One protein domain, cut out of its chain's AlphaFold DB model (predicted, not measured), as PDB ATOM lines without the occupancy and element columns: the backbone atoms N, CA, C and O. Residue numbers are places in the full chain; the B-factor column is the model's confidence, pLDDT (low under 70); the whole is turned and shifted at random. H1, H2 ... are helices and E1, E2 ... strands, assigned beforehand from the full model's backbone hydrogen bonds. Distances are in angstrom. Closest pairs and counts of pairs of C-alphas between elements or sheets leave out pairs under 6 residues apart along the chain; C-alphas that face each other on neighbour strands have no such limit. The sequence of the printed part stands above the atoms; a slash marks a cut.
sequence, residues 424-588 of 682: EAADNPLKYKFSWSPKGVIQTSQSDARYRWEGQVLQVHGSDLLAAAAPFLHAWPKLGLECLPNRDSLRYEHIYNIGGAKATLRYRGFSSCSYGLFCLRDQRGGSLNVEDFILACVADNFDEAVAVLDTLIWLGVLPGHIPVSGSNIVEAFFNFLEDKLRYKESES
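This is residues 424 to 588 of the 682 residues of the protein "Saccharopine dehydrogenase" of Phaeodactylum tricornutum (strain CCAP 1055/1) (UniProt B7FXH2). The domain has a strand end and a helix end. At the strand end the three-stranded sheet of E3, E4 and E5 meets the hairpin E1 and E2, with H2 farthest out; at the helix end H5 crosses H3, H4 folds back beside H5, and H6 packs with residues 574 to 578 on H1. The printed part has 165 residues, with six named helices and five named strands in the order H1, E1, E2, E3, E4, H2, E5, H3, H4, H5, H6; both sheets are antiparallel, and the class is mixed. It is compact, with a radius of gyration of the C-alphas of 17.2 A and spans of 53 by 40 by 33 A.

Begin at Glu 424; residues 424 to 437 hold no named element. Find C-alpha 438 at (25.068, -36.507, -17.500), where H1 begins and runs to 444. E1, residues 449 to 453, and E2, 456 to 460, follow, then E3, 470 to 472, E4, 481 to 485 and 13.5 A long, and H2, 491 to 496. From C-alpha 501 at (44.909, -42.302, -30.565), E5 runs 19.6 A to 507. Next come H3, residues 510 to 519, 14.4 A; H4, 530 to 540, 16.3 A; H5, 542 to 554, 18.2 A; and H6, 569 to 580, 16.2 A, ending at (23.876, -35.518, -6.396).

Look first at the sheet, in the order E3, E4, E5. In the hairpin E3 and E4, N 470 and O 483 are 3.0 A apart; between E4 and E5, N 504 and O 484 are 2.7 A apart. In the hairpin E1 and E2, N 451 and O 458 are 3.0 A apart. The closest C-alphas of E1 and E5 are those of Tyr 451 and Ala 501, 5.1 A. H2 is near E1 and only just not on the sheet, with 4 pairs of C-alphas within 10 A. H3 only grazes the sheet, with residues 510 to 511. H3 touches H5 about perpendicular, at 73 degrees, closest at C-alphas 513 and 548, 4.6 A. H4 and H5, a helical hairpin, touch through residues 544 to 549 of H5 alone, at a shallow tilt of 25 degrees, opposite ways, closest at C-alphas 537 and 545, 5.1 A. H6 touches H1 at a steep tilt of 66 degrees, closest at C-alphas 578 and 438, 6.4 A; H6 and H5 are apart. Every O i to N i+4 pair is within hydrogen-bond range in H1, H3, H5 and H6, against 1 of 2 in H2 and 6 of 7 in H4.

The C-alphas farthest apart, of Asn 497 and Gly 560, are 54.3 A apart, while those of Glu 424 and Ser 588 are 8.5 A apart. The printed part has no cut, and H5 to H6 is a long link. Mean pLDDT of the printed part is 77.8; look for values under 70 at residues 516 to 545, 559 to 563, 565 to 567 and 569 to 570.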
ATOM      1  N   GLU A 424      40.262 -30.570  -4.828       91.56
ATOM      2  CA  GLU A 424      39.493 -30.264  -3.621       91.56
ATOM      3  C   GLU A 424      37.978 -30.484  -3.773       91.56
ATOM      4  O   GLU A 424      37.315 -30.811  -2.794       91.56
ATOM      5  N   ALA A 425      37.433 -30.362  -4.988       93.06
ATOM      6  CA  ALA A 425      36.022 -30.610  -5.288       93.06
ATOM      7  C   ALA A 425      35.725 -32.076  -5.660       93.06
ATOM      8  O   ALA A 425      34.560 -32.435  -5.848       93.06
ATOM      9  N   ALA A 426      36.745 -32.932  -5.775       93.00
ATOM     10  CA  ALA A 426      36.628 -34.363  -6.060       93.00
ATOM     11  C   ALA A 426      36.297 -35.183  -4.788       93.00
ATOM     12  O   ALA A 426      36.921 -36.206  -4.507       93.00
ATOM     13  N   ASP A 427      35.311 -34.724  -4.014       91.44
ATOM     14  CA  ASP A 427      34.959 -35.170  -2.656       91.44
ATOM     15  C   ASP A 427      33.917 -36.307  -2.604       91.44
ATOM     16  O   ASP A 427      33.244 -36.503  -1.593       91.44
ATOM     17  N   ASN A 428      33.768 -37.073  -3.688       92.25
ATOM     18  CA  ASN A 428      32.787 -38.155  -3.798       92.25
ATOM     19  C   ASN A 428      33.418 -39.468  -4.305       92.25
ATOM     20  O   ASN A 428      34.506 -39.431  -4.885       92.25
ATOM     21  N   PRO A 429      32.755 -40.630  -4.132       88.75
ATOM     22  CA  PRO A 429      33.320 -41.931  -4.511       88.75
ATOM     23  C   PRO A 429      33.685 -42.069  -5.997       88.75
ATOM     24  O   PRO A 429      34.665 -42.730  -6.332       88.75
ATOM     25  N   LEU A 430      32.943 -41.400  -6.887       89.12
ATOM     26  CA  LEU A 430      33.229 -41.361  -8.326       89.12
ATOM     27  C   LEU A 430      34.342 -40.367  -8.681       89.12
ATOM     28  O   LEU A 430      34.839 -40.383  -9.808       89.12
ATOM     29  N   LYS A 431      34.711 -39.478  -7.748       92.88
ATOM     30  CA  LYS A 431      35.604 -38.328  -7.957       92.88
ATOM     31  C   LYS A 431      35.201 -37.518  -9.192       92.88
ATOM     32  O   LYS A 431      36.045 -37.044  -9.948       92.88
ATOM     33  N   TYR A 432      33.899 -37.391  -9.430       93.38
ATOM     34  CA  TYR A 432      33.358 -36.752 -10.625       93.38
ATOM     35  C   TYR A 432      32.195 -35.838 -10.271       93.38
ATOM     36  O   TYR A 432      31.469 -36.100  -9.316       93.38
ATOM     37  N   LYS A 433      32.032 -34.760 -11.037       92.44
ATOM     38  CA  LYS A 433      30.900 -33.833 -10.958       92.44
ATOM     39  C   LYS A 433      30.529 -33.376 -12.359       92.44
ATOM     40  O   LYS A 433      31.412 -33.195 -13.205       92.44
ATOM     41  N   PHE A 434      29.239 -33.208 -12.620       86.62
ATOM     42  CA  PHE A 434      28.756 -32.874 -13.956       86.62
ATOM     43  C   PHE A 434      28.967 -31.391 -14.259       86.62
ATOM     44  O   PHE A 434      28.351 -30.519 -13.658       86.62
ATOM     45  N   SER A 435      29.851 -31.111 -15.217       76.69
ATOM     46  CA  SER A 435      30.021 -29.788 -15.841       76.69
ATOM     47  C   SER A 435      29.376 -29.704 -17.232       76.69
ATOM     48  O   SER A 435      29.486 -28.689 -17.917       76.69
ATOM     49  N   TRP A 436      28.715 -30.785 -17.658       72.56
ATOM     50  CA  TRP A 436      27.977 -30.948 -18.911       72.56
ATOM     51  C   TRP A 436      26.986 -32.119 -18.770       72.56
ATOM     52  O   TRP A 436      26.945 -32.768 -17.727       72.56
ATOM     53  N   SER A 437      26.190 -32.385 -19.812       72.69
ATOM     54  CA  SER A 437      25.080 -33.353 -19.780       72.69
ATOM     55  C   SER A 437      25.470 -34.734 -19.202       72.69
ATOM     56  O   SER A 437      26.285 -35.438 -19.814       72.69
ATOM     57  N   PRO A 438      24.833 -35.187 -18.099       75.31
ATOM     58  CA  PRO A 438      25.068 -36.507 -17.500       75.31
ATOM     59  C   PRO A 438      24.831 -37.667 -18.465       75.31
ATOM     60  O   PRO A 438      25.625 -38.609 -18.545       75.31
ATOM     61  N   LYS A 439      23.763 -37.563 -19.265       74.00
ATOM     62  CA  LYS A 439      23.427 -38.529 -20.316       74.00
ATOM     63  C   LYS A 439      24.585 -38.700 -21.297       74.00
ATOM     64  O   LYS A 439      24.924 -39.827 -21.649       74.00
ATOM     65  N   GLY A 440      25.220 -37.596 -21.690       76.62
ATOM     66  CA  GLY A 440      26.382 -37.609 -22.571       76.62
ATOM     67  C   GLY A 440      27.572 -38.354 -21.963       76.62
ATOM     68  O   GLY A 440      28.117 -39.243 -22.616       76.62
ATOM     69  N   VAL A 441      27.927 -38.064 -20.703       79.50
ATOM     70  CA  VAL A 441      29.028 -38.743 -19.984       79.50
ATOM     71  C   VAL A 441      28.812 -40.255 -19.965       79.50
ATOM     72  O   VAL A 441      29.712 -41.031 -20.301       79.50
ATOM     73  N   ILE A 442      27.605 -40.684 -19.605       77.38
ATOM     74  CA  ILE A 442      27.277 -42.101 -19.441       77.38
ATOM     75  C   ILE A 442      27.251 -42.818 -20.792       77.38
ATOM     76  O   ILE A 442      27.856 -43.877 -20.927       77.38
ATOM     77  N   GLN A 443      26.645 -42.217 -21.819       76.81
ATOM     78  CA  GLN A 443      26.656 -42.776 -23.174       76.81
ATOM     79  C   GLN A 443      28.078 -42.902 -23.736       76.81
ATOM     80  O   GLN A 443      28.415 -43.922 -24.335       76.81
ATOM     81  N   THR A 444      28.941 -41.901 -23.516       79.94
ATOM     82  CA  THR A 444      30.350 -41.986 -23.942       79.94
ATOM     83  C   THR A 444      31.114 -43.092 -23.226       79.94
ATOM     84  O   THR A 444      31.960 -43.727 -23.841       79.94
ATOM     85  N   SER A 445      30.760 -43.378 -21.972       81.62
ATOM     86  CA  SER A 445      31.390 -44.424 -21.156       81.62
ATOM     87  C   SER A 445      30.971 -45.850 -21.549       81.62
ATOM     88  O   SER A 445      31.450 -46.806 -20.954       81.62
ATOM     89  N   GLN A 446      30.076 -45.993 -22.530       80.38
ATOM     90  CA  GLN A 446      29.576 -47.270 -23.057       80.38
ATOM     91  C   GLN A 446      29.736 -47.369 -24.582       80.38
ATOM     92  O   GLN A 446      29.174 -48.261 -25.212       80.38
ATOM     93  N   SER A 447      30.431 -46.412 -25.199       84.62
ATOM     94  CA  SER A 447      30.632 -46.384 -26.649       84.62
ATOM     95  C   SER A 447      31.834 -47.242 -27.039       84.62
ATOM     96  O   SER A 447      32.856 -47.209 -26.361       84.62
ATOM     97  N   ASP A 448      31.746 -47.946 -28.165       90.19
ATOM     98  CA  ASP A 448      32.905 -48.607 -28.768       90.19
ATOM     99  C   ASP A 448      34.037 -47.606 -29.022       90.19
ATOM    100  O   ASP A 448      33.793 -46.460 -29.416       90.19
ATOM    101  N   ALA A 449      35.278 -48.063 -28.860       89.94
ATOM    102  CA  ALA A 449      36.466 -47.295 -29.188       89.94
ATOM    103  C   ALA A 449      37.368 -48.020 -30.194       89.94
ATOM    104  O   ALA A 449      37.524 -49.239 -30.157       89.94
ATOM    105  N   ARG A 450      37.978 -47.254 -31.103       91.94
ATOM    106  CA  ARG A 450      38.931 -47.730 -32.112       91.94
ATOM    107  C   ARG A 450      40.077 -46.753 -32.247       91.94
ATOM    108  O   ARG A 450      39.846 -45.555 -32.367       91.94
ATOM    109  N   TYR A 451      41.310 -47.235 -32.254       88.38
ATOM    110  CA  TYR A 451      42.481 -46.373 -32.404       88.38
ATOM    111  C   TYR A 451      43.666 -47.138 -32.978       88.38
ATOM    112  O   TYR A 451      43.707 -48.367 -32.923       88.38
ATOM    113  N   ARG A 452      44.640 -46.409 -33.533       84.81
ATOM    114  CA  ARG A 452      45.890 -47.010 -33.992       84.81
ATOM    115  C   ARG A 452      46.956 -46.886 -32.918       84.81
ATOM    116  O   ARG A 452      47.268 -45.785 -32.469       84.81
ATOM    117  N   TRP A 453      47.550 -48.012 -32.554       80.81
ATOM    118  CA  TRP A 453      48.718 -48.072 -31.689       80.81
ATOM    119  C   TRP A 453      49.774 -48.946 -32.351       80.81
ATOM    120  O   TRP A 453      49.479 -50.058 -32.778       80.81
ATOM    121  N   GLU A 454      50.989 -48.415 -32.504       78.69
ATOM    122  CA  GLU A 454      52.132 -49.175 -33.037       78.69
ATOM    123  C   GLU A 454      51.854 -49.843 -34.400       78.69
ATOM    124  O   GLU A 454      52.285 -50.952 -34.702       78.69
ATOM    125  N   GLY A 455      51.101 -49.137 -35.248       78.81
ATOM    126  CA  GLY A 455      50.713 -49.596 -36.583       78.81
ATOM    127  C   GLY A 455      49.473 -50.494 -36.615       78.81
ATOM    128  O   GLY A 455      48.858 -50.613 -37.675       78.81
ATOM    129  N   GLN A 456      49.041 -51.045 -35.479       84.69
ATOM    130  CA  GLN A 456      47.871 -51.916 -35.379       84.69
ATOM    131  C   GLN A 456      46.612 -51.133 -35.009       84.69
ATOM    132  O   GLN A 456      46.656 -50.210 -34.197       84.69
ATOM    133  N   VAL A 457      45.481 -51.510 -35.603       88.62
ATOM    134  CA  VAL A 457      44.169 -50.996 -35.198       88.62
ATOM    135  C   VAL A 457      43.673 -51.837 -34.030       88.62
ATOM    136  O   VAL A 457      43.498 -53.046 -34.167       88.62
ATOM    137  N   LEU A 458      43.447 -51.188 -32.893       88.44
ATOM    138  CA  LEU A 458      42.866 -51.785 -31.699       88.44
ATOM    139  C   LEU A 458      41.392 -51.392 -31.605       88.44
ATOM    140  O   LEU A 458      41.038 -50.236 -31.840       88.44
ATOM    141  N   GLN A 459      40.552 -52.363 -31.257       92.50
ATOM    142  CA  GLN A 459      39.117 -52.210 -31.026       92.50
ATOM    143  C   GLN A 459      38.829 -52.549 -29.562       92.50
ATOM    144  O   GLN A 459      39.260 -53.591 -29.075       92.50
ATOM    145  N   VAL A 460      38.069 -51.691 -28.891       87.75
ATOM    146  CA  VAL A 460      37.522 -51.924 -27.554       87.75
ATOM    147  C   VAL A 460      36.006 -51.820 -27.661       87.75
ATOM    148  O   VAL A 460      35.487 -50.793 -28.100       87.75
ATOM    149  N   HIS A 461      35.291 -52.885 -27.310       87.25
ATOM    150  CA  HIS A 461      33.830 -52.865 -27.296       87.25
ATOM    151  C   HIS A 461      33.316 -52.034 -26.122       87.25
ATOM    152  O   HIS A 461      33.952 -51.965 -25.073       87.25
ATOM    153  N   GLY A 462      32.149 -51.413 -26.280       83.56
ATOM    154  CA  GLY A 462      31.546 -50.561 -25.257       83.56
ATOM    155  C   GLY A 462      31.330 -51.262 -23.912       83.56
ATOM    156  O   GLY A 462      31.443 -50.615 -22.872       83.56
ATOM    157  N   SER A 463      31.093 -52.581 -23.917       79.19
ATOM    158  CA  SER A 463      31.012 -53.416 -22.706       79.19
ATOM    159  C   SER A 463      32.325 -53.468 -21.923       79.19
ATOM    160  O   SER A 463      32.311 -53.560 -20.699       79.19
ATOM    161  N   ASP A 464      33.448 -53.360 -22.630       80.06
ATOM    162  CA  ASP A 464      34.794 -53.545 -22.092       80.06
ATOM    163  C   ASP A 464      35.506 -52.201 -21.882       80.06
ATOM    164  O   ASP A 464      36.605 -52.161 -21.333       80.06
ATOM    165  N   LEU A 465      34.895 -51.083 -22.300       84.31
ATOM    166  CA  LEU A 465      35.534 -49.765 -22.308       84.31
ATOM    167  C   LEU A 465      36.037 -49.351 -20.921       84.31
ATOM    168  O   LEU A 465      37.166 -48.886 -20.785       84.31
ATOM    169  N   LEU A 466      35.207 -49.537 -19.895       84.31
ATOM    170  CA  LEU A 466      35.564 -49.198 -18.517       84.31
ATOM    171  C   LEU A 466      36.631 -50.136 -17.945       84.31
ATOM    172  O   LEU A 466      37.475 -49.691 -17.173       84.31
ATOM    173  N   ALA A 467      36.629 -51.406 -18.356       79.31
ATOM    174  CA  ALA A 467      37.666 -52.366 -17.990       79.31
ATOM    175  C   ALA A 467      38.999 -52.078 -18.708       79.31
ATOM    176  O   ALA A 467      40.065 -52.402 -18.192       79.31
ATOM    177  N   ALA A 468      38.953 -51.425 -19.872       82.19
ATOM    178  CA  ALA A 468      40.124 -50.993 -20.628       82.19
ATOM    179  C   ALA A 468      40.777 -49.707 -20.079       82.19
ATOM    180  O   ALA A 468      41.739 -49.212 -20.675       82.19
ATOM    181  N   ALA A 469      40.278 -49.150 -18.968       85.94
ATOM    182  CA  ALA A 469      40.874 -47.983 -18.329       85.94
ATOM    183  C   ALA A 469      42.323 -48.263 -17.897       85.94
ATOM    184  O   ALA A 469      42.608 -49.235 -17.197       85.94
ATOM    185  N   ALA A 470      43.247 -47.378 -18.273       87.06
ATOM    186  CA  ALA A 470      44.661 -47.508 -17.928       87.06
ATOM    187  C   ALA A 470      45.139 -46.321 -17.076       87.06
ATOM    188  O   ALA A 470      44.695 -45.193 -17.288       87.06
ATOM    189  N   PRO A 471      46.071 -46.510 -16.123       88.88
ATOM    190  CA  PRO A 471      46.668 -45.394 -15.396       88.88
ATOM    191  C   PRO A 471      47.357 -44.405 -16.343       88.88
ATOM    192  O   PRO A 471      48.191 -44.787 -17.165       88.88
ATOM    193  N   PHE A 472      47.070 -43.116 -16.187       90.31
ATOM    194  CA  PHE A 472      47.727 -42.064 -16.952       90.31
ATOM    195  C   PHE A 472      48.902 -41.481 -16.158       90.31
ATOM    196  O   PHE A 472      48.719 -40.779 -15.163       90.31
ATOM    197  N   LEU A 473      50.126 -41.777 -16.608       86.94
ATOM    198  CA  LEU A 473      51.363 -41.459 -15.876       86.94
ATOM    199  C   LEU A 473      52.223 -40.366 -16.536       86.94
ATOM    200  O   LEU A 473      53.246 -39.971 -15.978       86.94
ATOM    201  N   HIS A 474      51.839 -39.868 -17.716       82.94
ATOM    202  CA  HIS A 474      52.669 -38.941 -18.499       82.94
ATOM    203  C   HIS A 474      52.626 -37.492 -18.000       82.94
ATOM    204  O   HIS A 474      53.642 -36.798 -18.054       82.94
ATOM    205  N   ALA A 475      51.472 -37.029 -17.513       88.38
ATOM    206  CA  ALA A 475      51.304 -35.690 -16.959       88.38
ATOM    207  C   ALA A 475      50.477 -35.732 -15.668       88.38
ATOM    208  O   ALA A 475      49.595 -36.567 -15.502       88.38
ATOM    209  N   TRP A 476      50.790 -34.816 -14.747       92.69
ATOM    210  CA  TRP A 476      50.138 -34.686 -13.439       92.69
ATOM    211  C   TRP A 476      50.058 -35.994 -12.617       92.69
ATOM    212  O   TRP A 476      48.989 -36.330 -12.111       92.69
ATOM    213  N   PRO A 477      51.177 -36.714 -12.388       88.56
ATOM    214  CA  PRO A 477      51.155 -38.018 -11.709       88.56
ATOM    215  C   PRO A 477      50.573 -37.963 -10.287       88.56
ATOM    216  O   PRO A 477      50.021 -38.943  -9.799       88.56
ATOM    217  N   LYS A 478      50.648 -36.798  -9.626       90.56
ATOM    218  CA  LYS A 478      50.079 -36.576  -8.288       90.56
ATOM    219  C   LYS A 478      48.547 -36.574  -8.257       90.56
ATOM    220  O   LYS A 478      47.986 -36.726  -7.183       90.56
ATOM    221  N   LEU A 479      47.883 -36.390  -9.400       90.62
ATOM    222  CA  LEU A 479      46.421 -36.384  -9.475       90.62
ATOM    223  C   LEU A 479      45.821 -37.794  -9.499       90.62
ATOM    224  O   LEU A 479      44.626 -37.929  -9.269       90.62
ATOM    225  N   GLY A 480      46.623 -38.837  -9.758       92.06
ATOM    226  CA  GLY A 480      46.131 -40.213  -9.839       92.06
ATOM    227  C   GLY A 480      45.062 -40.363 -10.920       92.06
ATOM    228  O   GLY A 480      43.908 -40.643 -10.610       92.06
ATOM    229  N   LEU A 481      45.441 -40.124 -12.175       94.75
ATOM    230  CA  LEU A 481      44.531 -40.138 -13.319       94.75
ATOM    231  C   LEU A 481      44.493 -41.512 -14.000       94.75
ATOM    232  O   LEU A 481      45.466 -42.267 -13.967       94.75
ATOM    233  N   GLU A 482      43.381 -41.792 -14.662       92.62
ATOM    234  CA  GLU A 482      43.187 -42.907 -15.589       92.62
ATOM    235  C   GLU A 482      42.723 -42.374 -16.954       92.62
ATOM    236  O   GLU A 482      42.148 -41.284 -17.045       92.62
ATOM    237  N   CYS A 483      43.010 -43.115 -18.021       91.88
ATOM    238  CA  CYS A 483      42.593 -42.806 -19.378       91.88
ATOM    239  C   CYS A 483      41.693 -43.904 -19.951       91.88
ATOM    240  O   CYS A 483      41.952 -45.095 -19.790       91.88
ATOM    241  N   LEU A 484      40.647 -43.466 -20.648       89.69
ATOM    242  CA  LEU A 484      39.700 -44.298 -21.384       89.69
ATOM    243  C   LEU A 484      39.842 -43.993 -22.880       89.69
ATOM    244  O   LEU A 484      39.796 -42.814 -23.240       89.69
ATOM    245  N   PRO A 485      40.007 -44.987 -23.766       87.25
ATOM    246  CA  PRO A 485      39.989 -44.756 -25.209       87.25
ATOM    247  C   PRO A 485      38.720 -44.010 -25.650       87.25
ATOM    248  O   PRO A 485      37.628 -44.296 -25.169       87.25
ATOM    249  N   ASN A 486      38.847 -43.030 -26.547       83.31
ATOM    250  CA  ASN A 486      37.719 -42.190 -26.953       83.31
ATOM    251  C   ASN A 486      37.237 -42.550 -28.361       83.31
ATOM    252  O   ASN A 486      37.909 -42.205 -29.336       83.31
ATOM    253  N   ARG A 487      36.050 -43.172 -28.450       85.00
ATOM    254  CA  ARG A 487      35.309 -43.459 -29.695       85.00
ATOM    255  C   ARG A 487      36.234 -43.906 -30.838       85.00
ATOM    256  O   ARG A 487      37.217 -44.609 -30.626       85.00
ATOM    257  N   ASP A 488      35.923 -43.517 -32.068       86.69
ATOM    258  CA  ASP A 488      36.764 -43.783 -33.221       86.69
ATOM    259  C   ASP A 488      37.815 -42.680 -33.407       86.69
ATOM    260  O   ASP A 488      37.518 -41.576 -33.867       86.69
ATOM    261  N   SER A 489      39.059 -42.993 -33.052       86.50
ATOM    262  CA  SER A 489      40.221 -42.141 -33.289       86.50
ATOM    263  C   SER A 489      40.770 -42.258 -34.715       86.50
ATOM    264  O   SER A 489      41.491 -41.360 -35.148       86.50
ATOM    265  N   LEU A 490      40.410 -43.301 -35.476       85.62
ATOM    266  CA  LEU A 490      40.898 -43.495 -36.849       85.62
ATOM    267  C   LEU A 490      40.391 -42.401 -37.793       85.62
ATOM    268  O   LEU A 490      41.055 -42.053 -38.765       85.62
ATOM    269  N   ARG A 491      39.248 -41.781 -37.472       85.25
ATOM    270  CA  ARG A 491      38.724 -40.631 -38.224       85.25
ATOM    271  C   ARG A 491      39.729 -39.478 -38.319       85.25
ATOM    272  O   ARG A 491      39.747 -38.761 -39.314       85.25
ATOM    273  N   TYR A 492      40.580 -39.311 -37.304       81.38
ATOM    274  CA  TYR A 492      41.580 -38.247 -37.288       81.38
ATOM    275  C   TYR A 492      42.782 -38.546 -38.184       81.38
ATOM    276  O   TYR A 492      43.508 -37.611 -38.514       81.38
ATOM    277  N   GLU A 493      42.957 -39.790 -38.646       83.12
ATOM    278  CA  GLU A 493      44.011 -40.126 -39.609       83.12
ATOM    279  C   GLU A 493      43.816 -39.377 -40.918       83.12
ATOM    280  O   GLU A 493      44.766 -38.827 -41.462       83.12
ATOM    281  N   HIS A 494      42.569 -39.265 -41.368       82.56
ATOM    282  CA  HIS A 494      42.228 -38.496 -42.560       82.56
ATOM    283  C   HIS A 494      42.237 -36.984 -42.306       82.56
ATOM    284  O   HIS A 494      42.586 -36.219 -43.198       82.56
ATOM    285  N   ILE A 495      41.871 -36.548 -41.097       85.19
ATOM    286  CA  ILE A 495      41.758 -35.120 -40.754       85.19
ATOM    287  C   ILE A 495      43.139 -34.477 -40.557       85.19
ATOM    288  O   ILE A 495      43.354 -33.351 -40.995       85.19
ATOM    289  N   TYR A 496      44.066 -35.171 -39.892       87.12
ATOM    290  CA  TYR A 496      45.416 -34.674 -39.599       87.12
ATOM    291  C   TYR A 496      46.489 -35.248 -40.529       87.12
ATOM    292  O   TYR A 496      47.653 -34.867 -40.429       87.12
ATOM    293  N   ASN A 497      46.117 -36.192 -41.399       81.69
ATOM    294  CA  ASN A 497      47.037 -36.958 -42.242       81.69
ATOM    295  C   ASN A 497      48.109 -37.735 -41.441       81.69
ATOM    296  O   ASN A 497      49.236 -37.914 -41.905       81.69
ATOM    297  N   ILE A 498      47.781 -38.169 -40.214       80.81
ATOM    298  CA  ILE A 498      48.687 -38.897 -39.306       80.81
ATOM    299  C   ILE A 498      47.950 -39.979 -38.503       80.81
ATOM    300  O   ILE A 498      46.828 -39.775 -38.056       80.81
ATOM    301  N   GLY A 499      48.597 -41.119 -38.257       70.62
ATOM    302  CA  GLY A 499      48.075 -42.152 -37.351       70.62
ATOM    303  C   GLY A 499      48.072 -41.701 -35.886       70.62
ATOM    304  O   GLY A 499      49.000 -41.007 -35.463       70.62
ATOM    305  N   GLY A 500      47.084 -42.121 -35.087       74.69
ATOM    306  CA  GLY A 500      47.096 -41.825 -33.651       74.69
ATOM    307  C   GLY A 500      45.909 -42.323 -32.830       74.69
ATOM    308  O   GLY A 500      45.013 -43.014 -33.318       74.69
ATOM    309  N   ALA A 501      45.919 -41.943 -31.552       74.69
ATOM    310  CA  ALA A 501      44.909 -42.302 -30.565       74.69
ATOM    311  C   ALA A 501      44.415 -41.070 -29.789       74.69
ATOM    312  O   ALA A 501      45.204 -40.208 -29.395       74.69
ATOM    313  N   LYS A 502      43.107 -40.997 -29.528       80.62
ATOM    314  CA  LYS A 502      42.516 -40.052 -28.577       80.62
ATOM    315  C   LYS A 502      41.903 -40.798 -27.397       80.62
ATOM    316  O   LYS A 502      41.359 -41.890 -27.550       80.62
ATOM    317  N   ALA A 503      41.981 -40.196 -26.219       78.31
ATOM    318  CA  ALA A 503      41.438 -40.755 -24.988       78.31
ATOM    319  C   ALA A 503      40.886 -39.668 -24.056       78.31
ATOM    320  O   ALA A 503      41.178 -38.479 -24.182       78.31
ATOM    321  N   THR A 504      40.071 -40.083 -23.098       84.94
ATOM    322  CA  THR A 504      39.449 -39.228 -22.096       84.94
ATOM    323  C   THR A 504      40.074 -39.479 -20.727       84.94
ATOM    324  O   THR A 504      40.270 -40.626 -20.339       84.94
ATOM    325  N   LEU A 505      40.375 -38.413 -19.982       90.69
ATOM    326  CA  LEU A 505      40.921 -38.492 -18.626       90.69
ATOM    327  C   LEU A 505      39.817 -38.541 -17.569       90.69
ATOM    328  O   LEU A 505      38.819 -37.813 -17.652       90.69
ATOM    329  N   ARG A 506      40.044 -39.356 -16.540       92.62
ATOM    330  CA  ARG A 506      39.257 -39.437 -15.304       92.62
ATOM    331  C   ARG A 506      40.179 -39.565 -14.097       92.62
ATOM    332  O   ARG A 506      41.366 -39.852 -14.238       92.62
ATOM    333  N   TYR A 507      39.642 -39.325 -12.906       92.75
ATOM    334  CA  TYR A 507      40.333 -39.706 -11.680       92.75
ATOM    335  C   TYR A 507      40.284 -41.219 -11.502       92.75
ATOM    336  O   TYR A 507      39.276 -41.854 -11.807       92.75
ATOM    337  N   ARG A 508      41.361 -41.786 -10.958       89.06
ATOM    338  CA  ARG A 508      41.457 -43.222 -10.718       89.06
ATOM    339  C   ARG A 508      40.328 -43.715  -9.812       89.06
ATOM    340  O   ARG A 508      40.142 -43.175  -8.711       89.06
ATOM    341  N   GLY A 509      39.656 -44.769 -10.270       83.94
ATOM    342  CA  GLY A 509      38.516 -45.412  -9.610       83.94
ATOM    343  C   GLY A 509      37.162 -45.039 -10.217       83.94
ATOM    344  O   GLY A 509      36.177 -45.719  -9.946       83.94
ATOM    345  N   PHE A 510      37.106 -44.015 -11.076       89.94
ATOM    346  CA  PHE A 510      35.880 -43.648 -11.782       89.94
ATOM    347  C   PHE A 510      35.342 -44.818 -12.612       89.94
ATOM    348  O   PHE A 510      34.148 -45.115 -12.544       89.94
ATOM    349  N   SER A 511      36.208 -45.488 -13.377       86.94
ATOM    350  CA  SER A 511      35.793 -46.535 -14.314       86.94
ATOM    351  C   SER A 511      35.263 -47.772 -13.598       86.94
ATOM    352  O   SER A 511      34.184 -48.244 -13.945       86.94
ATOM    353  N   SER A 512      35.942 -48.232 -12.544       78.19
ATOM    354  CA  SER A 512      35.503 -49.381 -11.740       78.19
ATOM    355  C   SER A 512      34.155 -49.101 -11.057       78.19
ATOM    356  O   SER A 512      33.228 -49.903 -11.161       78.19
ATOM    357  N   CYS A 513      33.990 -47.924 -10.437       80.50
ATOM    358  CA  CYS A 513      32.723 -47.526  -9.814       80.50
ATOM    359  C   CYS A 513      31.587 -47.369 -10.841       80.50
ATOM    360  O   CYS A 513      30.459 -47.797 -10.594       80.50
ATOM    361  N   SER A 514      31.882 -46.791 -12.011       79.81
ATOM    362  CA  SER A 514      30.906 -46.626 -13.097       79.81
ATOM    363  C   SER A 514      30.496 -47.965 -13.706       79.81
ATOM    364  O   SER A 514      29.324 -48.154 -14.022       79.81
ATOM    365  N   TYR A 515      31.433 -48.906 -13.835       74.31
ATOM    366  CA  TYR A 515      31.162 -50.248 -14.345       74.31
ATOM    367  C   TYR A 515      30.135 -50.940 -13.461       74.31
ATOM    368  O   TYR A 515      29.097 -51.385 -13.948       74.31
ATOM    369  N   GLY A 516      30.357 -50.908 -12.144       66.25
ATOM    370  CA  GLY A 516      29.415 -51.496 -11.209       66.25
ATOM    371  C   GLY A 516      28.034 -50.850 -11.235       66.25
ATOM    372  O   GLY A 516      27.024 -51.545 -11.176       66.25
ATOM    373  N   LEU A 517      27.973 -49.532 -11.427       67.88
ATOM    374  CA  LEU A 517      26.708 -48.827 -11.600       67.88
ATOM    375  C   LEU A 517      25.967 -49.237 -12.884       67.88
ATOM    376  O   LEU A 517      24.741 -49.324 -12.888       67.88
ATOM    377  N   PHE A 518      26.684 -49.505 -13.977       66.69
ATOM    378  CA  PHE A 518      26.076 -49.890 -15.253       66.69
ATOM    379  C   PHE A 518      25.657 -51.353 -15.319       66.69
ATOM    380  O   PHE A 518      24.657 -51.646 -15.976       66.69
ATOM    381  N   CYS A 519      26.324 -52.250 -14.591       58.72
ATOM    382  CA  CYS A 519      25.851 -53.623 -14.409       58.72
ATOM    383  C   CYS A 519      24.443 -53.678 -13.785       58.72
ATOM    384  O   CYS A 519      23.687 -54.600 -14.079       58.72
ATOM    385  N   LEU A 520      24.039 -52.665 -13.005       54.78
ATOM    386  CA  LEU A 520      22.671 -52.560 -12.475       54.78
ATOM    387  C   LEU A 520      21.615 -52.271 -13.562       54.78
ATOM    388  O   LEU A 520      20.431 -52.491 -13.324       54.78
ATOM    389  N   ARG A 521      22.014 -51.779 -14.747       52.81
ATOM    390  CA  ARG A 521      21.102 -51.396 -15.845       52.81
ATOM    391  C   ARG A 521      20.758 -52.553 -16.791       52.81
ATOM    392  O   ARG A 521      19.718 -52.495 -17.440       52.81
ATOM    393  N   ASP A 522      21.617 -53.565 -16.915       47.06
ATOM    394  CA  ASP A 522      21.499 -54.609 -17.956       47.06
ATOM    395  C   ASP A 522      20.524 -55.757 -17.603       47.06
ATOM    396  O   ASP A 522      20.283 -56.676 -18.385       47.06
ATOM    397  N   GLN A 523      19.883 -55.700 -16.434       44.34
ATOM    398  CA  GLN A 523      18.918 -56.711 -16.001       44.34
ATOM    399  C   GLN A 523      17.518 -56.343 -16.517       44.34
ATOM    400  O   GLN A 523      16.785 -55.560 -15.911       44.34
ATOM    401  N   ARG A 524      17.134 -56.904 -17.672       37.81
ATOM    402  CA  ARG A 524      15.784 -56.783 -18.251       37.81
ATOM    403  C   ARG A 524      14.726 -57.317 -17.274       37.81
ATOM    404  O   ARG A 524      14.460 -58.513 -17.247       37.81
ATOM    405  N   GLY A 525      14.107 -56.437 -16.490       39.34
ATOM    406  CA  GLY A 525      12.883 -56.729 -15.728       39.34
ATOM    407  C   GLY A 525      13.014 -57.719 -14.562       39.34
ATOM    408  O   GLY A 525      11.992 -58.130 -14.018       39.34
ATOM    409  N   GLY A 526      14.228 -58.099 -14.160       36.38
ATOM    410  CA  GLY A 526      14.475 -58.904 -12.963       36.38
ATOM    411  C   GLY A 526      14.625 -58.025 -11.721       36.38
ATOM    412  O   GLY A 526      15.240 -56.963 -11.782       36.38
ATOM    413  N   SER A 527      14.061 -58.460 -10.591       41.16
ATOM    414  CA  SER A 527      14.312 -57.851  -9.280       41.16
ATOM    415  C   SER A 527      15.822 -57.759  -9.032       41.16
ATOM    416  O   SER A 527      16.535 -58.758  -9.111       41.16
ATOM    417  N   LEU A 528      16.306 -56.543  -8.787       51.41
ATOM    418  CA  LEU A 528      17.708 -56.235  -8.529       51.41
ATOM    419  C   LEU A 528      18.163 -56.918  -7.236       51.41
ATOM    420  O   LEU A 528      17.850 -56.438  -6.146       51.41
ATOM    421  N   ASN A 529      18.943 -57.996  -7.343       57.31
ATOM    422  CA  ASN A 529      19.681 -58.499  -6.194       57.31
ATOM    423  C   ASN A 529      21.075 -57.862  -6.158       57.31
ATOM    424  O   ASN A 529      22.027 -58.329  -6.783       57.31
ATOM    425  N   VAL A 530      21.182 -56.759  -5.415       58.66
ATOM    426  CA  VAL A 530      22.448 -56.064  -5.134       58.66
ATOM    427  C   VAL A 530      23.485 -57.032  -4.536       58.66
ATOM    428  O   VAL A 530      24.679 -56.859  -4.761       58.66
ATOM    429  N   GLU A 531      23.042 -58.079  -3.832       59.81
ATOM    430  CA  GLU A 531      23.918 -59.092  -3.237       59.81
ATOM    431  C   GLU A 531      24.610 -59.952  -4.303       59.81
ATOM    432  O   GLU A 531      25.820 -60.146  -4.216       59.81
ATOM    433  N   ASP A 532      23.897 -60.383  -5.349       57.16
ATOM    434  CA  ASP A 532      24.470 -61.191  -6.438       57.16
ATOM    435  C   ASP A 532      25.513 -60.400  -7.238       57.16
ATOM    436  O   ASP A 532      26.566 -60.924  -7.608       57.16
ATOM    437  N   PHE A 533      25.261 -59.105  -7.445       59.50
ATOM    438  CA  PHE A 533      26.213 -58.197  -8.080       59.50
ATOM    439  C   PHE A 533      27.480 -58.006  -7.226       59.50
ATOM    440  O   PHE A 533      28.597 -58.125  -7.735       59.50
ATOM    441  N   ILE A 534      27.329 -57.775  -5.914       58.94
ATOM    442  CA  ILE A 534      28.469 -57.672  -4.990       58.94
ATOM    443  C   ILE A 534      29.274 -58.976  -4.994       58.94
ATOM    444  O   ILE A 534      30.501 -58.932  -5.081       58.94
ATOM    445  N   LEU A 535      28.611 -60.135  -4.932       58.47
ATOM    446  CA  LEU A 535      29.266 -61.445  -4.939       58.47
ATOM    447  C   LEU A 535      30.066 -61.686  -6.228       58.47
ATOM    448  O   LEU A 535      31.189 -62.189  -6.152       58.47
ATOM    449  N   ALA A 536      29.535 -61.276  -7.383       54.03
ATOM    450  CA  ALA A 536      30.243 -61.350  -8.657       54.03
ATOM    451  C   ALA A 536      31.498 -60.456  -8.674       54.03
ATOM    452  O   ALA A 536      32.580 -60.927  -9.015       54.03
ATOM    453  N   CYS A 537      31.402 -59.200  -8.224       53.91
ATOM    454  CA  CYS A 537      32.556 -58.292  -8.188       53.91
ATOM    455  C   CYS A 537      33.654 -58.748  -7.211       53.91
ATOM    456  O   CYS A 537      34.844 -58.611  -7.494       53.91
ATOM    457  N   VAL A 538      33.269 -59.313  -6.063       56.53
ATOM    458  CA  VAL A 538      34.199 -59.826  -5.040       56.53
ATOM    459  C   VAL A 538      34.998 -61.028  -5.541       56.53
ATOM    460  O   VAL A 538      36.124 -61.257  -5.082       56.53
ATOM    461  N   ALA A 539      34.434 -61.804  -6.470       50.00
ATOM    462  CA  ALA A 539      35.115 -62.950  -7.053       50.00
ATOM    463  C   ALA A 539      36.380 -62.524  -7.821       50.00
ATOM    464  O   ALA A 539      37.420 -63.163  -7.621       50.00
ATOM    465  N   ASP A 540      36.303 -61.423  -8.578       54.47
ATOM    466  CA  ASP A 540      37.366 -60.925  -9.461       54.47
ATOM    467  C   ASP A 540      38.334 -59.945  -8.778       54.47
ATOM    468  O   ASP A 540      39.542 -60.193  -8.755       54.47
ATOM    469  N   ASN A 541      37.839 -58.847  -8.189       63.44
ATOM    470  CA  ASN A 541      38.690 -57.822  -7.573       63.44
ATOM    471  C   ASN A 541      38.051 -57.213  -6.318       63.44
ATOM    472  O   ASN A 541      37.147 -56.380  -6.378       63.44
ATOM    473  N   PHE A 542      38.573 -57.609  -5.157       65.44
ATOM    474  CA  PHE A 542      38.025 -57.232  -3.855       65.44
ATOM    475  C   PHE A 542      38.042 -55.718  -3.601       65.44
ATOM    476  O   PHE A 542      37.052 -55.175  -3.117       65.44
ATOM    477  N   ASP A 543      39.139 -55.032  -3.927       68.12
ATOM    478  CA  ASP A 543      39.277 -53.602  -3.625       68.12
ATOM    479  C   ASP A 543      38.335 -52.753  -4.494       68.12
ATOM    480  O   ASP A 543      37.734 -51.790  -4.015       68.12
ATOM    481  N   GLU A 544      38.141 -53.146  -5.755       68.00
ATOM    482  CA  GLU A 544      37.167 -52.507  -6.646       68.00
ATOM    483  C   GLU A 544      35.729 -52.793  -6.219       68.00
ATOM    484  O   GLU A 544      34.909 -51.877  -6.201       68.00
ATOM    485  N   ALA A 545      35.428 -54.025  -5.800       69.06
ATOM    486  CA  ALA A 545      34.111 -54.383  -5.287       69.06
ATOM    487  C   ALA A 545      33.729 -53.552  -4.050       69.06
ATOM    488  O   ALA A 545      32.590 -53.098  -3.935       69.06
ATOM    489  N   VAL A 546      34.685 -53.301  -3.148       74.19
ATOM    490  CA  VAL A 546      34.478 -52.425  -1.983       74.19
ATOM    491  C   VAL A 546      34.210 -50.983  -2.418       74.19
ATOM    492  O   VAL A 546      33.261 -50.377  -1.928       74.19
ATOM    493  N   ALA A 547      34.987 -50.444  -3.361       75.69
ATOM    494  CA  ALA A 547      34.792 -49.080  -3.858       75.69
ATOM    495  C   ALA A 547      33.430 -48.893  -4.551       75.69
ATOM    496  O   ALA A 547      32.746 -47.885  -4.343       75.69
ATOM    497  N   VAL A 548      33.003 -49.883  -5.337       75.12
ATOM    498  CA  VAL A 548      31.681 -49.906  -5.971       75.12
ATOM    499  C   VAL A 548      30.586 -49.962  -4.909       75.12
ATOM    500  O   VAL A 548      29.651 -49.167  -4.962       75.12
ATOM    501  N   LEU A 549      30.709 -50.841  -3.911       76.44
ATOM    502  CA  LEU A 549      29.739 -50.950  -2.820       76.44
ATOM    503  C   LEU A 549      29.611 -49.637  -2.036       76.44
ATOM    504  O   LEU A 549      28.499 -49.172  -1.795       76.44
ATOM    505  N   ASP A 550      30.733 -49.014  -1.681       81.94
ATOM    506  CA  ASP A 550      30.739 -47.715  -1.005       81.94
ATOM    507  C   ASP A 550      30.081 -46.630  -1.872       81.94
ATOM    508  O   ASP A 550      29.345 -45.788  -1.353       81.94
ATOM    509  N   THR A 551      30.268 -46.687  -3.195       84.44
ATOM    510  CA  THR A 551      29.586 -45.798  -4.148       84.44
ATOM    511  C   THR A 551      28.075 -46.031  -4.158       84.44
ATOM    512  O   THR A 551      27.316 -45.069  -4.084       84.44
ATOM    513  N   LEU A 552      27.615 -47.286  -4.201       78.31
ATOM    514  CA  LEU A 552      26.186 -47.621  -4.181       78.31
ATOM    515  C   LEU A 552      25.514 -47.186  -2.874       78.31
ATOM    516  O   LEU A 552      24.455 -46.560  -2.911       78.31
ATOM    517  N   ILE A 553      26.165 -47.428  -1.733       82.69
ATOM    518  CA  ILE A 553      25.689 -46.976  -0.418       82.69
ATOM    519  C   ILE A 553      25.604 -45.448  -0.374       82.69
ATOM    520  O   ILE A 553      24.604 -44.906   0.092       82.69
ATOM    521  N   TRP A 554      26.622 -44.745  -0.879       87.19
ATOM    522  CA  TRP A 554      26.629 -43.281  -0.946       87.19
ATOM    523  C   TRP A 554      25.509 -42.731  -1.842       87.19
ATOM    524  O   TRP A 554      24.881 -41.727  -1.505       87.19
ATOM    525  N   LEU A 555      25.204 -43.426  -2.940       83.06
ATOM    526  CA  LEU A 555      24.052 -43.135  -3.794       83.06
ATOM    527  C   LEU A 555      22.712 -43.521  -3.142       83.06
ATOM    528  O   LEU A 555      21.670 -43.193  -3.690       83.06
ATOM    529  N   GLY A 556      22.694 -44.197  -1.991       79.00
ATOM    530  CA  GLY A 556      21.462 -44.671  -1.351       79.00
ATOM    531  C   GLY A 556      20.813 -45.867  -2.057       79.00
ATOM    532  O   GLY A 556      19.638 -46.157  -1.814       79.00
ATOM    533  N   VAL A 557      21.564 -46.555  -2.924       74.50
ATOM    534  CA  VAL A 557      21.165 -47.811  -3.569       74.50
ATOM    535  C   VAL A 557      21.456 -48.950  -2.596       74.50
ATOM    536  O   VAL A 557      22.610 -49.289  -2.336       74.50
ATOM    537  N   LEU A 558      20.397 -49.524  -2.031       70.75
ATOM    538  CA  LEU A 558      20.458 -50.560  -1.002       70.75
ATOM    539  C   LEU A 558      19.567 -51.746  -1.399       70.75
ATOM    540  O   LEU A 558      18.629 -51.569  -2.182       70.75
ATOM    541  N   PRO A 559      19.797 -52.953  -0.849       64.44
ATOM    542  CA  PRO A 559      18.875 -54.070  -1.041       64.44
ATOM    543  C   PRO A 559      17.435 -53.665  -0.678       64.44
ATOM    544  O   PRO A 559      17.167 -53.238   0.446       64.44
ATOM    545  N   GLY A 560      16.516 -53.748  -1.645       62.91
ATOM    546  CA  GLY A 560      15.104 -53.378  -1.476       62.91
ATOM    547  C   GLY A 560      14.788 -51.875  -1.491       62.91
ATOM    548  O   GLY A 560      13.624 -51.512  -1.334       62.91
ATOM    549  N   HIS A 561      15.776 -50.996  -1.693       68.94
ATOM    550  CA  HIS A 561      15.563 -49.550  -1.788       68.94
ATOM    551  C   HIS A 561      16.423 -48.927  -2.889       68.94
ATOM    552  O   HIS A 561      17.650 -48.863  -2.796       68.94
ATOM    553  N   ILE A 562      15.758 -48.398  -3.913       68.75
ATOM    554  CA  ILE A 562      16.375 -47.614  -4.981       68.75
ATOM    555  C   ILE A 562      15.869 -46.175  -4.814       68.75
ATOM    556  O   ILE A 562      14.659 -45.982  -4.712       68.75
ATOM    557  N   PRO A 563      16.751 -45.160  -4.793       69.25
ATOM    558  CA  PRO A 563      16.389 -43.771  -4.486       69.25
ATOM    559  C   PRO A 563      15.588 -43.075  -5.600       69.25
ATOM    560  O   PRO A 563      15.351 -41.873  -5.525       69.25
ATOM    561  N   VAL A 564      15.199 -43.805  -6.648       71.19
ATOM    562  CA  VAL A 564      14.473 -43.273  -7.798       71.19
ATOM    563  C   VAL A 564      13.209 -44.075  -8.065       71.19
ATOM    564  O   VAL A 564      13.205 -45.303  -8.023       71.19
ATOM    565  N   SER A 565      12.135 -43.357  -8.370       66.25
ATOM    566  CA  SER A 565      10.825 -43.901  -8.720       66.25
ATOM    567  C   SER A 565      10.269 -43.128  -9.911       66.25
ATOM    568  O   SER A 565      10.303 -41.899  -9.906       66.25
ATOM    569  N   GLY A 566       9.751 -43.817 -10.924       63.84
ATOM    570  CA  GLY A 566       9.170 -43.171 -12.103       63.84
ATOM    571  C   GLY A 566       8.888 -44.155 -13.234       63.84
ATOM    572  O   GLY A 566       9.358 -45.291 -13.206       63.84
ATOM    573  N   SER A 567       8.127 -43.711 -14.238       61.53
ATOM    574  CA  SER A 567       7.812 -44.502 -15.438       61.53
ATOM    575  C   SER A 567       9.049 -44.780 -16.304       61.53
ATOM    576  O   SER A 567       9.134 -45.836 -16.925       61.53
ATOM    577  N   ASN A 568      10.027 -43.868 -16.302       71.44
ATOM    578  CA  ASN A 568      11.329 -44.036 -16.943       71.44
ATOM    579  C   ASN A 568      12.445 -44.044 -15.888       71.44
ATOM    580  O   ASN A 568      12.970 -42.999 -15.500       71.44
ATOM    581  N   ILE A 569      12.819 -45.237 -15.421       68.00
ATOM    582  CA  ILE A 569      13.809 -45.398 -14.347       68.00
ATOM    583  C   ILE A 569      15.196 -44.859 -14.725       68.00
ATOM    584  O   ILE A 569      15.918 -44.365 -13.866       68.00
ATOM    585  N   VAL A 570      15.554 -44.906 -16.013       67.81
ATOM    586  CA  VAL A 570      16.850 -44.427 -16.514       67.81
ATOM    587  C   VAL A 570      16.931 -42.906 -16.420       67.81
ATOM    588  O   VAL A 570      17.936 -42.363 -15.973       67.81
ATOM    589  N   GLU A 571      15.864 -42.219 -16.811       70.81
ATOM    590  CA  GLU A 571      15.774 -40.761 -16.728       70.81
ATOM    591  C   GLU A 571      15.696 -40.276 -15.281       70.81
ATOM    592  O   GLU A 571      16.441 -39.377 -14.896       70.81
ATOM    593  N   ALA A 572      14.888 -40.939 -14.446       73.06
ATOM    594  CA  ALA A 572      14.839 -40.657 -13.014       73.06
ATOM    595  C   ALA A 572      16.222 -40.831 -12.358       73.06
ATOM    596  O   ALA A 572      16.636 -40.007 -11.543       73.06
ATOM    597  N   PHE A 573      16.970 -41.862 -12.763       75.81
ATOM    598  CA  PHE A 573      18.336 -42.094 -12.303       75.81
ATOM    599  C   PHE A 573      19.327 -41.023 -12.777       75.81
ATOM    600  O   PHE A 573      20.175 -40.594 -11.997       75.81
ATOM    601  N   PHE A 574      19.213 -40.541 -14.017       76.12
ATOM    602  CA  PHE A 574      20.048 -39.436 -14.492       76.12
ATOM    603  C   PHE A 574      19.785 -38.141 -13.732       76.12
ATOM    604  O   PHE A 574      20.748 -37.523 -13.288       76.12
ATOM    605  N   ASN A 575      18.521 -37.778 -13.514       77.81
ATOM    606  CA  ASN A 575      18.164 -36.578 -12.755       77.81
ATOM    607  C   ASN A 575      18.676 -36.665 -11.309       77.81
ATOM    608  O   ASN A 575      19.189 -35.693 -10.760       77.81
ATOM    609  N   PHE A 576      18.606 -37.857 -10.708       83.06
ATOM    610  CA  PHE A 576      19.174 -38.113  -9.387       83.06
ATOM    611  C   PHE A 576      20.697 -37.925  -9.349       83.06
ATOM    612  O   PHE A 576      21.218 -37.269  -8.447       83.06
ATOM    613  N   LEU A 577      21.422 -38.483 -10.325       82.88
ATOM    614  CA  LEU A 577      22.870 -38.302 -10.420       82.88
ATOM    615  C   LEU A 577      23.250 -36.844 -10.688       82.88
ATOM    616  O   LEU A 577      24.245 -36.376 -10.140       82.88
ATOM    617  N   GLU A 578      22.482 -36.141 -11.517       84.25
ATOM    618  CA  GLU A 578      22.693 -34.726 -11.817       84.25
ATOM    619  C   GLU A 578      22.606 -33.874 -10.554       84.25
ATOM    620  O   GLU A 578      23.521 -33.103 -10.276       84.25
ATOM    621  N   ASP A 579      21.570 -34.082  -9.742       85.44
ATOM    622  CA  ASP A 579      21.411 -33.372  -8.474       85.44
ATOM    623  C   ASP A 579      22.492 -33.759  -7.450       85.44
ATOM    624  O   ASP A 579      23.067 -32.894  -6.793       85.44
ATOM    625  N   LYS A 580      22.851 -35.047  -7.348       88.69
ATOM    626  CA  LYS A 580      23.876 -35.518  -6.396       88.69
ATOM    627  C   LYS A 580      25.301 -35.103  -6.747       88.69
ATOM    628  O   LYS A 580      26.114 -34.923  -5.840       88.69
ATOM    629  N   LEU A 581      25.625 -35.009  -8.034       90.44
ATOM    630  CA  LEU A 581      26.978 -34.744  -8.536       90.44
ATOM    631  C   LEU A 581      27.098 -33.351  -9.172       90.44
ATOM    632  O   LEU A 581      28.032 -33.103  -9.940       90.44
ATOM    633  N   ARG A 582      26.182 -32.428  -8.864       90.19
ATOM    634  CA  ARG A 582      26.320 -31.012  -9.224       90.19
ATOM    635  C   ARG A 582      27.453 -30.348  -8.444       90.19
ATOM    636  O   ARG A 582      27.761 -30.724  -7.313       90.19
ATOM    637  N   TYR A 583      28.031 -29.307  -9.031       89.94
ATOM    638  CA  TYR A 583      28.938 -28.413  -8.315       89.94
ATOM    639  C   TYR A 583      28.169 -27.567  -7.292       89.94
ATOM    640  O   TYR A 583      27.068 -27.079  -7.573       89.94
ATOM    641  N   LYS A 584      28.764 -27.379  -6.111       89.69
ATOM    642  CA  LYS A 584      28.353 -26.345  -5.148       89.69
ATOM    643  C   LYS A 584      28.902 -24.982  -5.592       89.69
ATOM    644  O   LYS A 584      29.855 -24.925  -6.361       89.69
ATOM    645  N   GLU A 585      28.341 -23.887  -5.080       83.56
ATOM    646  CA  GLU A 585      28.707 -22.516  -5.497       83.56
ATOM    647  C   GLU A 585      30.199 -22.179  -5.329       83.56
ATOM    648  O   GLU A 585      30.756 -21.455  -6.147       83.56
ATOM    649  N   SER A 586      30.860 -22.728  -4.304       85.25
ATOM    650  CA  SER A 586      32.287 -22.503  -4.024       85.25
ATOM    651  C   SER A 586      33.230 -23.502  -4.702       85.25
ATOM    652  O   SER A 586      34.450 -23.393  -4.566       85.25
ATOM    653  N   GLU A 587      32.692 -24.503  -5.394       91.06
ATOM    654  CA  GLU A 587      33.488 -25.551  -6.022       91.06
ATOM    655  C   GLU A 587      33.866 -25.157  -7.449       91.06
ATOM    656  O   GLU A 587      33.109 -24.504  -8.164       91.06
ATOM    657  N   SER A 588      35.047 -25.594  -7.882       90.69
ATOM    658  CA  SER A 588      35.541 -25.328  -9.229       90.69
ATOM    659  C   SER A 588      35.812 -26.625  -9.980       90.69
ATOM    660  O   SER A 588      36.078 -27.679  -9.398       90.69
TER     661      SER A 588